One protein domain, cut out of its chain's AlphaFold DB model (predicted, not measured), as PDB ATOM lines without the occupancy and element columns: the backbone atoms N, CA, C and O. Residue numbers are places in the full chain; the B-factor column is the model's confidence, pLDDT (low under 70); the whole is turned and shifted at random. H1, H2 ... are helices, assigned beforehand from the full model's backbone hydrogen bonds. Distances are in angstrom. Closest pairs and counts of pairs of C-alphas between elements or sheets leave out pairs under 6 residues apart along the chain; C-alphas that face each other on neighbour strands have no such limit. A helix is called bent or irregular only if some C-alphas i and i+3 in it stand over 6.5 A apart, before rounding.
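Overview. This is residues 63 to 137 of the 137 residues of the protein "Fla cluster protein FlaD" of Halorubrum sp. JWXQ-INN 858 (UniProt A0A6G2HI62). A helix bent into two arms makes the core: H2 folds back beside its second arm H1b as a helical hairpin, and H3 runs beside its first arm H1a in the opposite direction. A long loop, residues 100 to 115, sweeps round the outside of the bend from H2 to H3, and at the far end residues 131 to 137, the end of H3 and the tail, stick out and add to the length. The printed part has 75 residues with three named helices, H1, H2 and H3 in that order, and no named strand; the class is all helix. The whole is compact, with a radius of gyration of the C-alphas of 12.2 A, yet elongated in outline, spanning 43 by 25 by 21 A.

Along the chain. The longest helix by residues is H1, residues 63 to 86, assigned as one helix by its hydrogen bonds but bent: C-alphas 71 and 74 are 9.3 A apart. Arm H1a, residues 63 to 71, begins with C-alpha 63 at (15.852, -13.074, 34.539) and is 12.5 A long from first to last C-alpha. Arm H1b, residues 74 to 86, is 18.5 A long; residues 72 and 73 belong to neither arm. H2, residues 92 to 99, is 10.4 A long and begins with C-alpha 92 at (4.327, 0.316, 24.630). H3, residues 116 to 134, is 27.0 A long and ends with C-alpha 134 at (-1.304, -5.051, 41.553).

Arrangement. H1a and H1b touch, H1b with residues 76 to 77 alone; their closest C-alphas are those of Leu 68 and Thr 77, 5.7 A apart. The two arms run opposite ways at a steep tilt of 61 degrees. H1b and H2 touch and form a helical hairpin, opposite ways at a shallow tilt of 14 degrees; the closest C-alphas are those of Ala 85 and Pro 92, 5.2 A apart. H1a and H3 are close but not clearly touching, with the C-alphas of Trp 64 and Ser 125 closest at 6.6 A; they run opposite ways at a shallow tilt of 18 degrees. H1a and H2 are also close but not clearly touching, with the C-alphas of Leu 65 and Leu 98 closest at 7.8 A. H1b and H3 are near each other, with 7 pairs of C-alphas within 10 A, while H2 and H3 are apart. In H1a, H1b, H2 and H3 every O i to N i+4 pair is within hydrogen-bond range.

Size, cuts and confidence. The two C-alphas farthest apart are those of Glu 109 and Arg 137, at 43.0 A. The printed part has no cut and ends at residue 137, the chain's last residue. The link from H1 to H2 is tight, with 5 residues; the link from H2 to H3 is long, with 16. Residues 131 to 137, of which 131 to 134 belong to H3, stand free. The mean pLDDT of the printed part is 82.3, and residues 133 to 137 are under 70.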
ATOM      1  N   GLU A  63      15.938 -11.649  34.870       87.06
ATOM      2  CA  GLU A  63      15.852 -13.074  34.539       87.06
ATOM      3  C   GLU A  63      15.063 -13.319  33.245       87.06
ATOM      4  O   GLU A  63      15.520 -14.017  32.336       87.06
ATOM      5  N   TRP A  64      13.893 -12.689  33.109       89.56
ATOM      6  CA  TRP A  64      13.065 -12.838  31.917       89.56
ATOM      7  C   TRP A  64      13.751 -12.280  30.663       89.56
ATOM      8  O   TRP A  64      13.839 -12.987  29.657       89.56
ATOM      9  N   LEU A  65      14.296 -11.060  30.711       88.69
ATOM     10  CA  LEU A  65      15.029 -10.476  29.581       88.69
ATOM     11  C   LEU A  65      16.281 -11.279  29.227       88.69
ATOM     12  O   LEU A  65      16.539 -11.494  28.045       88.69
ATOM     13  N   GLY A  66      17.017 -11.770  30.224       86.44
ATOM     14  CA  GLY A  66      18.170 -12.638  30.012       86.44
ATOM     15  C   GLY A  66      17.791 -13.941  29.311       86.44
ATOM     16  O   GLY A  66      18.521 -14.393  28.432       86.44
ATOM     17  N   SER A  67      16.631 -14.521  29.632       83.94
ATOM     18  CA  SER A  67      16.130 -15.708  28.928       83.94
ATOM     19  C   SER A  67      15.748 -15.415  27.472       83.94
ATOM     20  O   SER A  67      16.008 -16.230  26.590       83.94
ATOM     21  N   LEU A  68      15.176 -14.238  27.192       86.62
ATOM     22  CA  LEU A  68      14.812 -13.843  25.832       86.62
ATOM     23  C   LEU A  68      16.047 -13.583  24.972       86.62
ATOM     24  O   LEU A  68      16.128 -14.098  23.859       86.62
ATOM     25  N   VAL A  69      17.005 -12.813  25.493       87.69
ATOM     26  CA  VAL A  69      18.244 -12.468  24.783       87.69
ATOM     27  C   VAL A  69      19.084 -13.712  24.518       87.69
ATOM     28  O   VAL A  69      19.656 -13.834  23.445       87.69
ATOM     29  N   ASP A  70      19.096 -14.671  25.435       83.94
ATOM     30  CA  ASP A  70      19.781 -15.949  25.237       83.94
ATOM     31  C   ASP A  70      19.115 -16.837  24.171       83.94
ATOM     32  O   ASP A  70      19.775 -17.596  23.474       83.94
ATOM     33  N   VAL A  71      17.798 -16.731  23.985       83.38
ATOM     34  CA  VAL A  71      17.098 -17.497  22.944       83.38
ATOM     35  C   VAL A  71      17.164 -16.802  21.583       83.38
ATOM     36  O   VAL A  71      17.435 -17.445  20.572       83.38
ATOM     37  N   GLY A  72      16.866 -15.505  21.540       81.94
ATOM     38  CA  GLY A  72      16.638 -14.753  20.305       81.94
ATOM     39  C   GLY A  72      17.646 -13.639  20.031       81.94
ATOM     40  O   GLY A  72      17.449 -12.859  19.102       81.94
ATOM     41  N   GLY A  73      18.691 -13.497  20.843       86.94
ATOM     42  CA  GLY A  73      19.608 -12.363  20.758       86.94
ATOM     43  C   GLY A  73      18.914 -11.024  21.031       86.94
ATOM     44  O   GLY A  73      17.728 -10.947  21.373       86.94
ATOM     45  N   HIS A  74      19.637  -9.916  20.855       86.19
ATOM     46  CA  HIS A  74      19.073  -8.578  21.084       86.19
ATOM     47  C   HIS A  74      17.982  -8.213  20.077       86.19
ATOM     48  O   HIS A  74      16.956  -7.649  20.456       86.19
ATOM     49  N   PHE A  75      18.194  -8.528  18.795       85.81
ATOM     50  CA  PHE A  75      17.294  -8.093  17.728       85.81
ATOM     51  C   PHE A  75      15.929  -8.771  17.829       85.81
ATOM     52  O   PHE A  75      14.910  -8.079  17.874       85.81
ATOM     53  N   ARG A  76      15.890 -10.109  17.929       85.56
ATOM     54  CA  ARG A  76      14.608 -10.818  18.014       85.56
ATOM     55  C   ARG A  76      13.929 -10.562  19.345       85.56
ATOM     56  O   ARG A  76      12.710 -10.490  19.375       85.56
ATOM     57  N   THR A  77      14.679 -10.384  20.437       89.44
ATOM     58  CA  THR A  77      14.074 -10.004  21.725       89.44
ATOM     59  C   THR A  77      13.365  -8.663  21.626       89.44
ATOM     60  O   THR A  77      12.239  -8.528  22.099       89.44
ATOM     61  N   ARG A  78      13.979  -7.673  20.968       89.19
ATOM     62  CA  ARG A  78      13.330  -6.380  20.731       89.19
ATOM     63  C   ARG A  78      12.053  -6.533  19.906       89.19
ATOM     64  O   ARG A  78      11.046  -5.921  20.242       89.19
ATOM     65  N   ASP A  79      12.099  -7.358  18.865       88.12
ATOM     66  CA  ASP A  79      10.940  -7.665  18.022       88.12
ATOM     67  C   ASP A  79       9.820  -8.359  18.819       88.12
ATOM     68  O   ASP A  79       8.663  -7.952  18.763       88.12
ATOM     69  N   ALA A  80      10.172  -9.321  19.675       88.88
ATOM     70  CA  ALA A  80       9.231  -9.999  20.561       88.88
ATOM     71  C   ALA A  80       8.581  -9.038  21.568       88.88
ATOM     72  O   ALA A  80       7.376  -9.120  21.788       88.88
ATOM     73  N   LEU A  81       9.342  -8.103  22.149       90.06
ATOM     74  CA  LEU A  81       8.799  -7.070  23.039       90.06
ATOM     75  C   LEU A  81       7.820  -6.145  22.306       90.06
ATOM     76  O   LEU A  81       6.759  -5.836  22.848       90.06
ATOM     77  N   ALA A  82       8.142  -5.739  21.074       88.31
ATOM     78  CA  ALA A  82       7.241  -4.946  20.242       88.31
ATOM     79  C   ALA A  82       5.952  -5.720  19.924       88.31
ATOM     80  O   ALA A  82       4.856  -5.196  20.122       88.31
ATOM     81  N   TYR A  83       6.074  -6.996  19.550       86.38
ATOM     82  CA  TYR A  83       4.936  -7.887  19.347       86.38
ATOM     83  C   TYR A  83       4.078  -8.019  20.614       86.38
ATOM     84  O   TYR A  83       2.855  -7.941  20.538       86.38
ATOM     85  N   TYR A  84       4.689  -8.156  21.797       88.06
ATOM     86  CA  TYR A  84       3.964  -8.219  23.071       88.06
ATOM     87  C   TYR A  84       3.202  -6.932  23.387       88.06
ATOM     88  O   TYR A  84       2.120  -7.003  23.974       88.06
ATOM     89  N   ALA A  85       3.732  -5.769  23.007       86.12
ATOM     90  CA  ALA A  85       3.002  -4.512  23.122       86.12
ATOM     91  C   ALA A  85       1.826  -4.449  22.142       86.12
ATOM     92  O   ALA A  85       0.725  -4.072  22.536       86.12
ATOM     93  N   GLU A  86       2.028  -4.887  20.898       84.94
ATOM     94  CA  GLU A  86       0.997  -4.906  19.856       84.94
ATOM     95  C   GLU A  86      -0.201  -5.786  20.241       84.94
ATOM     96  O   GLU A  86      -1.350  -5.363  20.130       84.94
ATOM     97  N   VAL A  87       0.043  -6.986  20.782       83.50
ATOM     98  CA  VAL A  87      -1.035  -7.876  21.257       83.50
ATOM     99  C   VAL A  87      -1.644  -7.440  22.601       83.50
ATOM    100  O   VAL A  87      -2.571  -8.086  23.112       83.50
ATOM    101  N   GLY A  88      -1.125  -6.363  23.199       78.94
ATOM    102  CA  GLY A  88      -1.605  -5.780  24.451       78.94
ATOM    103  C   GLY A  88      -1.210  -6.563  25.703       78.94
ATOM    104  O   GLY A  88      -1.935  -6.543  26.698       78.94
ATOM    105  N   TRP A  89      -0.100  -7.303  25.679       85.06
ATOM    106  CA  TRP A  89       0.410  -7.979  26.876       85.06
ATOM    107  C   TRP A  89       1.123  -7.005  27.811       85.06
ATOM    108  O   TRP A  89       0.913  -7.038  29.025       85.06
ATOM    109  N   ILE A  90       1.921  -6.113  27.236       86.44
ATOM    110  CA  ILE A  90       2.657  -5.062  27.939       86.44
ATOM    111  C   ILE A  90       2.300  -3.701  27.339       86.44
ATOM    112  O   ILE A  90       1.870  -3.627  26.191       86.44
ATOM    113  N   ALA A  91       2.453  -2.617  28.098       86.44
ATOM    114  CA  ALA A  91       2.302  -1.283  27.525       86.44
ATOM    115  C   ALA A  91       3.467  -0.963  26.561       86.44
ATOM    116  O   ALA A  91       4.589  -1.422  26.803       86.44
ATOM    117  N   PRO A  92       3.254  -0.135  25.521       84.75
ATOM    118  CA  PRO A  92       4.327   0.316  24.630       84.75
ATOM    119  C   PRO A  92       5.516   0.932  25.386       84.75
ATOM    120  O   PRO A  92       6.662   0.560  25.146       84.75
ATOM    121  N   ASP A  93       5.241   1.759  26.400       87.00
ATOM    122  CA  ASP A  93       6.274   2.374  27.247       87.00
ATOM    123  C   ASP A  93       7.125   1.335  27.995       87.00
ATOM    124  O   ASP A  93       8.321   1.535  28.228       87.00
ATOM    125  N   VAL A  94       6.513   0.206  28.371       88.31
ATOM    126  CA  VAL A  94       7.199  -0.918  29.017       88.31
ATOM    127  C   VAL A  94       8.084  -1.638  28.008       88.31
ATOM    128  O   VAL A  94       9.240  -1.908  28.321       88.31
ATOM    129  N   ALA A  95       7.590  -1.902  26.796       89.69
ATOM    130  CA  ALA A  95       8.396  -2.495  25.731       89.69
ATOM    131  C   ALA A  95       9.636  -1.644  25.425       89.69
ATOM    132  O   ALA A  95      10.747  -2.171  25.373       89.69
ATOM    133  N   ASP A  96       9.471  -0.324  25.331       88.56
ATOM    134  CA  ASP A  96      10.571   0.616  25.117       88.56
ATOM    135  C   ASP A  96      11.557   0.641  26.291       88.56
ATOM    136  O   ASP A  96      12.777   0.651  26.096       88.56
ATOM    137  N   ALA A  97      11.055   0.643  27.529       89.50
ATOM    138  CA  ALA A  97      11.893   0.610  28.725       89.50
ATOM    139  C   ALA A  97      12.731  -0.669  28.812       89.50
ATOM    140  O   ALA A  97      13.915  -0.600  29.137       89.50
ATOM    141  N   LEU A  98      12.137  -1.816  28.489       89.19
ATOM    142  CA  LEU A  98      12.815  -3.109  28.448       89.19
ATOM    143  C   LEU A  98      13.802  -3.186  27.277       89.19
ATOM    144  O   LEU A  98      14.931  -3.635  27.457       89.19
ATOM    145  N   GLY A  99      13.425  -2.664  26.109       87.88
ATOM    146  CA  GLY A  99      14.277  -2.577  24.924       87.88
ATOM    147  C   GLY A  99      15.579  -1.815  25.184       87.88
ATOM    148  O   GLY A  99      16.647  -2.241  24.748       87.88
ATOM    149  N   ARG A 100      15.522  -0.729  25.970       89.38
ATOM    150  CA  ARG A 100      16.711   0.033  26.398       89.38
ATOM    151  C   ARG A 100      17.644  -0.742  27.333       89.38
ATOM    152  O   ARG A 100      18.804  -0.363  27.454       89.38
ATOM    153  N   ARG A 101      17.160  -1.799  27.992       87.38
ATOM    154  CA  ARG A 101      17.957  -2.641  28.897       87.38
ATOM    155  C   ARG A 101      18.666  -3.787  28.170       87.38
ATOM    156  O   ARG A 101      19.643  -4.299  28.702       87.38
ATOM    157  N   LEU A 102      18.234  -4.152  26.957       86.81
ATOM    158  CA  LEU A 102      18.806  -5.263  26.180       86.81
ATOM    159  C   LEU A 102      20.327  -5.184  25.959       86.81
ATOM    160  O   LEU A 102      20.968  -6.220  26.101       86.81
ATOM    161  N   PRO A 103      20.936  -4.010  25.682       85.94
ATOM    162  CA  PRO A 103      22.388  -3.915  25.512       85.94
ATOM    163  C   PRO A 103      23.199  -4.275  26.765       85.94
ATOM    164  O   PRO A 103      24.407  -4.445  26.667       85.94
ATOM    165  N   GLY A 104      22.561  -4.356  27.939       83.62
ATOM    166  CA  GLY A 104      23.196  -4.801  29.180       83.62
ATOM    167  C   GLY A 104      23.295  -6.321  29.333       83.62
ATOM    168  O   GLY A 104      23.853  -6.775  30.326       83.62
ATOM    169  N   PHE A 105      22.748  -7.098  28.395       84.31
ATOM    170  CA  PHE A 105      22.790  -8.561  28.404       84.31
ATOM    171  C   PHE A 105      23.734  -9.072  27.320       84.31
ATOM    172  O   PHE A 105      23.739  -8.543  26.208       84.31
ATOM    173  N   ASP A 106      24.475 -10.138  27.608       80.94
ATOM    174  CA  ASP A 106      25.278 -10.821  26.597       80.94
ATOM    175  C   ASP A 106      24.366 -11.652  25.686       80.94
ATOM    176  O   ASP A 106      23.643 -12.536  26.147       80.94
ATOM    177  N   ALA A 107      24.374 -11.342  24.387       78.00
ATOM    178  CA  ALA A 107      23.657 -12.125  23.387       78.00
ATOM    179  C   ALA A 107      24.544 -13.268  22.868       78.00
ATOM    180  O   ALA A 107      25.721 -13.034  22.574       78.00
ATOM    181  N   PRO A 108      24.003 -14.486  22.709       77.44
ATOM    182  CA  PRO A 108      24.729 -15.578  22.088       77.44
ATOM    183  C   PRO A 108      24.923 -15.329  20.590       77.44
ATOM    184  O   PRO A 108      24.121 -14.662  19.937       77.44
ATOM    185  N   GLU A 109      25.996 -15.903  20.047       70.12
ATOM    186  CA  GLU A 109      26.306 -15.846  18.612       70.12
ATOM    187  C   GLU A 109      25.323 -16.681  17.769       70.12
ATOM    188  O   GLU A 109      25.052 -16.330  16.623       70.12
ATOM    189  N   ASP A 110      24.762 -17.748  18.352       70.06
ATOM    190  CA  ASP A 110      23.763 -18.623  17.730       70.06
ATOM    191  C   ASP A 110      22.367 -18.321  18.290       70.06
ATOM    192  O   ASP A 110      21.897 -18.959  19.236       70.06
ATOM    193  N   ASP A 111      21.696 -17.328  17.705       79.06
ATOM    194  CA  ASP A 111      20.307 -17.019  18.028       79.06
ATOM    195  C   ASP A 111      19.319 -17.952  17.302       79.06
ATOM    196  O   ASP A 111      19.585 -18.507  16.231       79.06
ATOM    197  N   ARG A 112      18.129 -18.142  17.881       82.44
ATOM    198  CA  ARG A 112      17.036 -18.888  17.246       82.44
ATOM    199  C   ARG A 112      15.733 -18.094  17.269       82.44
ATOM    200  O   ARG A 112      15.517 -17.251  18.139       82.44
ATOM    201  N   PRO A 113      14.809 -18.347  16.327       80.62
ATOM    202  CA  PRO A 113      13.475 -17.770  16.418       80.62
ATOM    203  C   PRO A 113      12.758 -18.252  17.684       80.62
ATOM    204  O   PRO A 113      12.907 -19.407  18.108       80.62
ATOM    205  N   PHE A 114      11.941 -17.368  18.258       81.75
ATOM    206  CA  PHE A 114      11.060 -17.727  19.358       81.75
ATOM    207  C   PHE A 114      10.014 -18.731  18.884       81.75
ATOM    208  O   PHE A 114       9.342 -18.553  17.867       81.75
ATOM    209  N   THR A 115       9.891 -19.819  19.630       83.44
ATOM    210  CA  THR A 115       8.856 -20.824  19.425       83.44
ATOM    211  C   THR A 115       7.594 -20.420  20.185       83.44
ATOM    212  O   THR A 115       7.654 -19.649  21.149       83.44
ATOM    213  N   PRO A 116       6.425 -20.997  19.851       79.50
ATOM    214  CA  PRO A 116       5.207 -20.790  20.631       79.50
ATOM    215  C   PRO A 116       5.360 -21.117  22.126       79.50
ATOM    216  O   PRO A 116       4.650 -20.543  22.948       79.50
ATOM    217  N   ALA A 117       6.273 -22.024  22.493       78.31
ATOM    218  CA  ALA A 117       6.579 -22.319  23.890       78.31
ATOM    219  C   ALA A 117       7.278 -21.136  24.580       78.31
ATOM    220  O   ALA A 117       6.866 -20.759  25.675       78.31
ATOM    221  N   ASP A 118       8.240 -20.487  23.919       82.94
ATOM    222  CA  ASP A 118       8.953 -19.321  24.461       82.94
ATOM    223  C   ASP A 118       8.005 -18.127  24.679       82.94
ATOM    224  O   ASP A 118       8.063 -17.449  25.707       82.94
ATOM    225  N   HIS A 119       7.056 -17.908  23.759       83.81
ATOM    226  CA  HIS A 119       6.024 -16.881  23.938       83.81
ATOM    227  C   HIS A 119       5.094 -17.195  25.118       83.81
ATOM    228  O   HIS A 119       4.725 -16.288  25.863       83.81
ATOM    229  N   ARG A 120       4.730 -18.469  25.329       82.25
ATOM    230  CA  ARG A 120       3.941 -18.876  26.504       82.25
ATOM    231  C   ARG A 120       4.710 -18.628  27.793       82.25
ATOM    232  O   ARG A 120       4.117 -18.082  28.713       82.25
ATOM    233  N   LEU A 121       5.999 -18.975  27.842       81.50
ATOM    234  CA  LEU A 121       6.874 -18.708  28.992       81.50
ATOM    235  C   LEU A 121       6.976 -17.209  29.282       81.50
ATOM    236  O   LEU A 121       6.848 -16.794  30.430       81.50
ATOM    237  N   SER A 122       7.092 -16.391  28.239       85.00
ATOM    238  CA  SER A 122       7.116 -14.935  28.381       85.00
ATOM    239  C   SER A 122       5.813 -14.373  28.933       85.00
ATOM    240  O   SER A 122       5.840 -13.501  29.798       85.00
ATOM    241  N   LEU A 123       4.665 -14.913  28.514       83.12
ATOM    242  CA  LEU A 123       3.377 -14.533  29.091       83.12
ATOM    243  C   LEU A 123       3.322 -14.825  30.596       83.12
ATOM    244  O   LEU A 123       2.780 -14.021  31.350       83.12
ATOM    245  N   VAL A 124       3.908 -15.939  31.054       82.19
ATOM    246  CA  VAL A 124       3.997 -16.265  32.489       82.19
ATOM    247  C   VAL A 124       4.711 -15.160  33.250       82.19
ATOM    248  O   VAL A 124       4.183 -14.665  34.247       82.19
ATOM    249  N   SER A 125       5.901 -14.784  32.783       84.25
ATOM    250  CA  SER A 125       6.708 -13.744  33.413       84.25
ATOM    251  C   SER A 125       5.977 -12.403  33.396       84.25
ATOM    252  O   SER A 125       5.883 -11.759  34.435       84.25
ATOM    253  N   VAL A 126       5.331 -12.029  32.287       83.75
ATOM    254  CA  VAL A 126       4.512 -10.804  32.206       83.75
ATOM    255  C   VAL A 126       3.378 -10.803  33.238       83.75
ATOM    256  O   VAL A 126       3.185  -9.806  33.932       83.75
ATOM    257  N   VAL A 127       2.647 -11.909  33.401       81.75
ATOM    258  CA  VAL A 127       1.553 -11.998  34.387       81.75
ATOM    259  C   VAL A 127       2.085 -11.974  35.829       81.75
ATOM    260  O   VAL A 127       1.453 -11.386  36.710       81.75
ATOM    261  N   ARG A 128       3.257 -12.563  36.096       81.12
ATOM    262  CA  ARG A 128       3.931 -12.459  37.405       81.12
ATOM    263  C   ARG A 128       4.352 -11.024  37.705       81.12
ATOM    264  O   ARG A 128       4.090 -10.528  38.797       81.12
ATOM    265  N   LEU A 129       4.925 -10.334  36.721       82.31
ATOM    266  CA  LEU A 129       5.279  -8.918  36.820       82.31
ATOM    267  C   LEU A 129       4.050  -8.041  37.067       82.31
ATOM    268  O   LEU A 129       4.086  -7.157  37.924       82.31
ATOM    269  N   ALA A 130       2.935  -8.339  36.399       79.25
ATOM    270  CA  ALA A 130       1.660  -7.676  36.636       79.25
ATOM    271  C   ALA A 130       1.186  -7.840  38.089       79.25
ATOM    272  O   ALA A 130       0.709  -6.876  38.691       79.25
ATOM    273  N   ALA A 131       1.381  -9.016  38.696       75.44
ATOM    274  CA  ALA A 131       1.038  -9.239  40.099       75.44
ATOM    275  C   ALA A 131       1.821  -8.313  41.051       75.44
ATOM    276  O   ALA A 131       1.222  -7.773  41.978       75.44
ATOM    277  N   TYR A 132       3.100  -8.026  40.777       74.50
ATOM    278  CA  TYR A 132       3.879  -7.048  41.556       74.50
ATOM    279  C   TYR A 132       3.391  -5.600  41.387       74.50
ATOM    280  O   TYR A 132       3.607  -4.776  42.274       74.50
ATOM    281  N   THR A 133       2.734  -5.262  40.269       68.31
ATOM    282  CA  THR A 133       2.079  -3.947  40.109       68.31
ATOM    283  C   THR A 133       0.747  -3.863  40.853       68.31
ATOM    284  O   THR A 133       0.403  -2.806  41.377       68.31
ATOM    285  N   ALA A 134       0.007  -4.975  40.917       62.00
ATOM    286  CA  ALA A 134      -1.304  -5.051  41.553       62.00
ATOM    287  C   ALA A 134      -1.224  -5.081  43.089       62.00
ATOM    288  O   ALA A 134      -2.129  -4.570  43.740       62.00
ATOM    289  N   ASP A 135      -0.132  -5.609  43.650       54.69
ATOM    290  CA  ASP A 135       0.143  -5.677  45.099       54.69
ATOM    291  C   ASP A 135       0.357  -4.293  45.754       54.69
ATOM    292  O   ASP A 135       0.471  -4.168  46.967       54.69
ATOM    293  N   ARG A 136       0.388  -3.218  44.955       49.47
ATOM    294  CA  ARG A 136       0.541  -1.828  45.414       49.47
ATOM    295  C   ARG A 136      -0.781  -1.101  45.719       49.47
ATOM    296  O   ARG A 136      -0.787   0.131  45.716       49.47
ATOM    297  N   ARG A 137      -1.889  -1.815  45.945       44.00
ATOM    298  CA  ARG A 137      -3.200  -1.222  46.274       44.00
ATOM    299  C   ARG A 137      -3.705  -1.605  47.653       44.00
ATOM    300  O   ARG A 137      -3.616  -2.800  47.992       44.00
TER     301      ARG A 137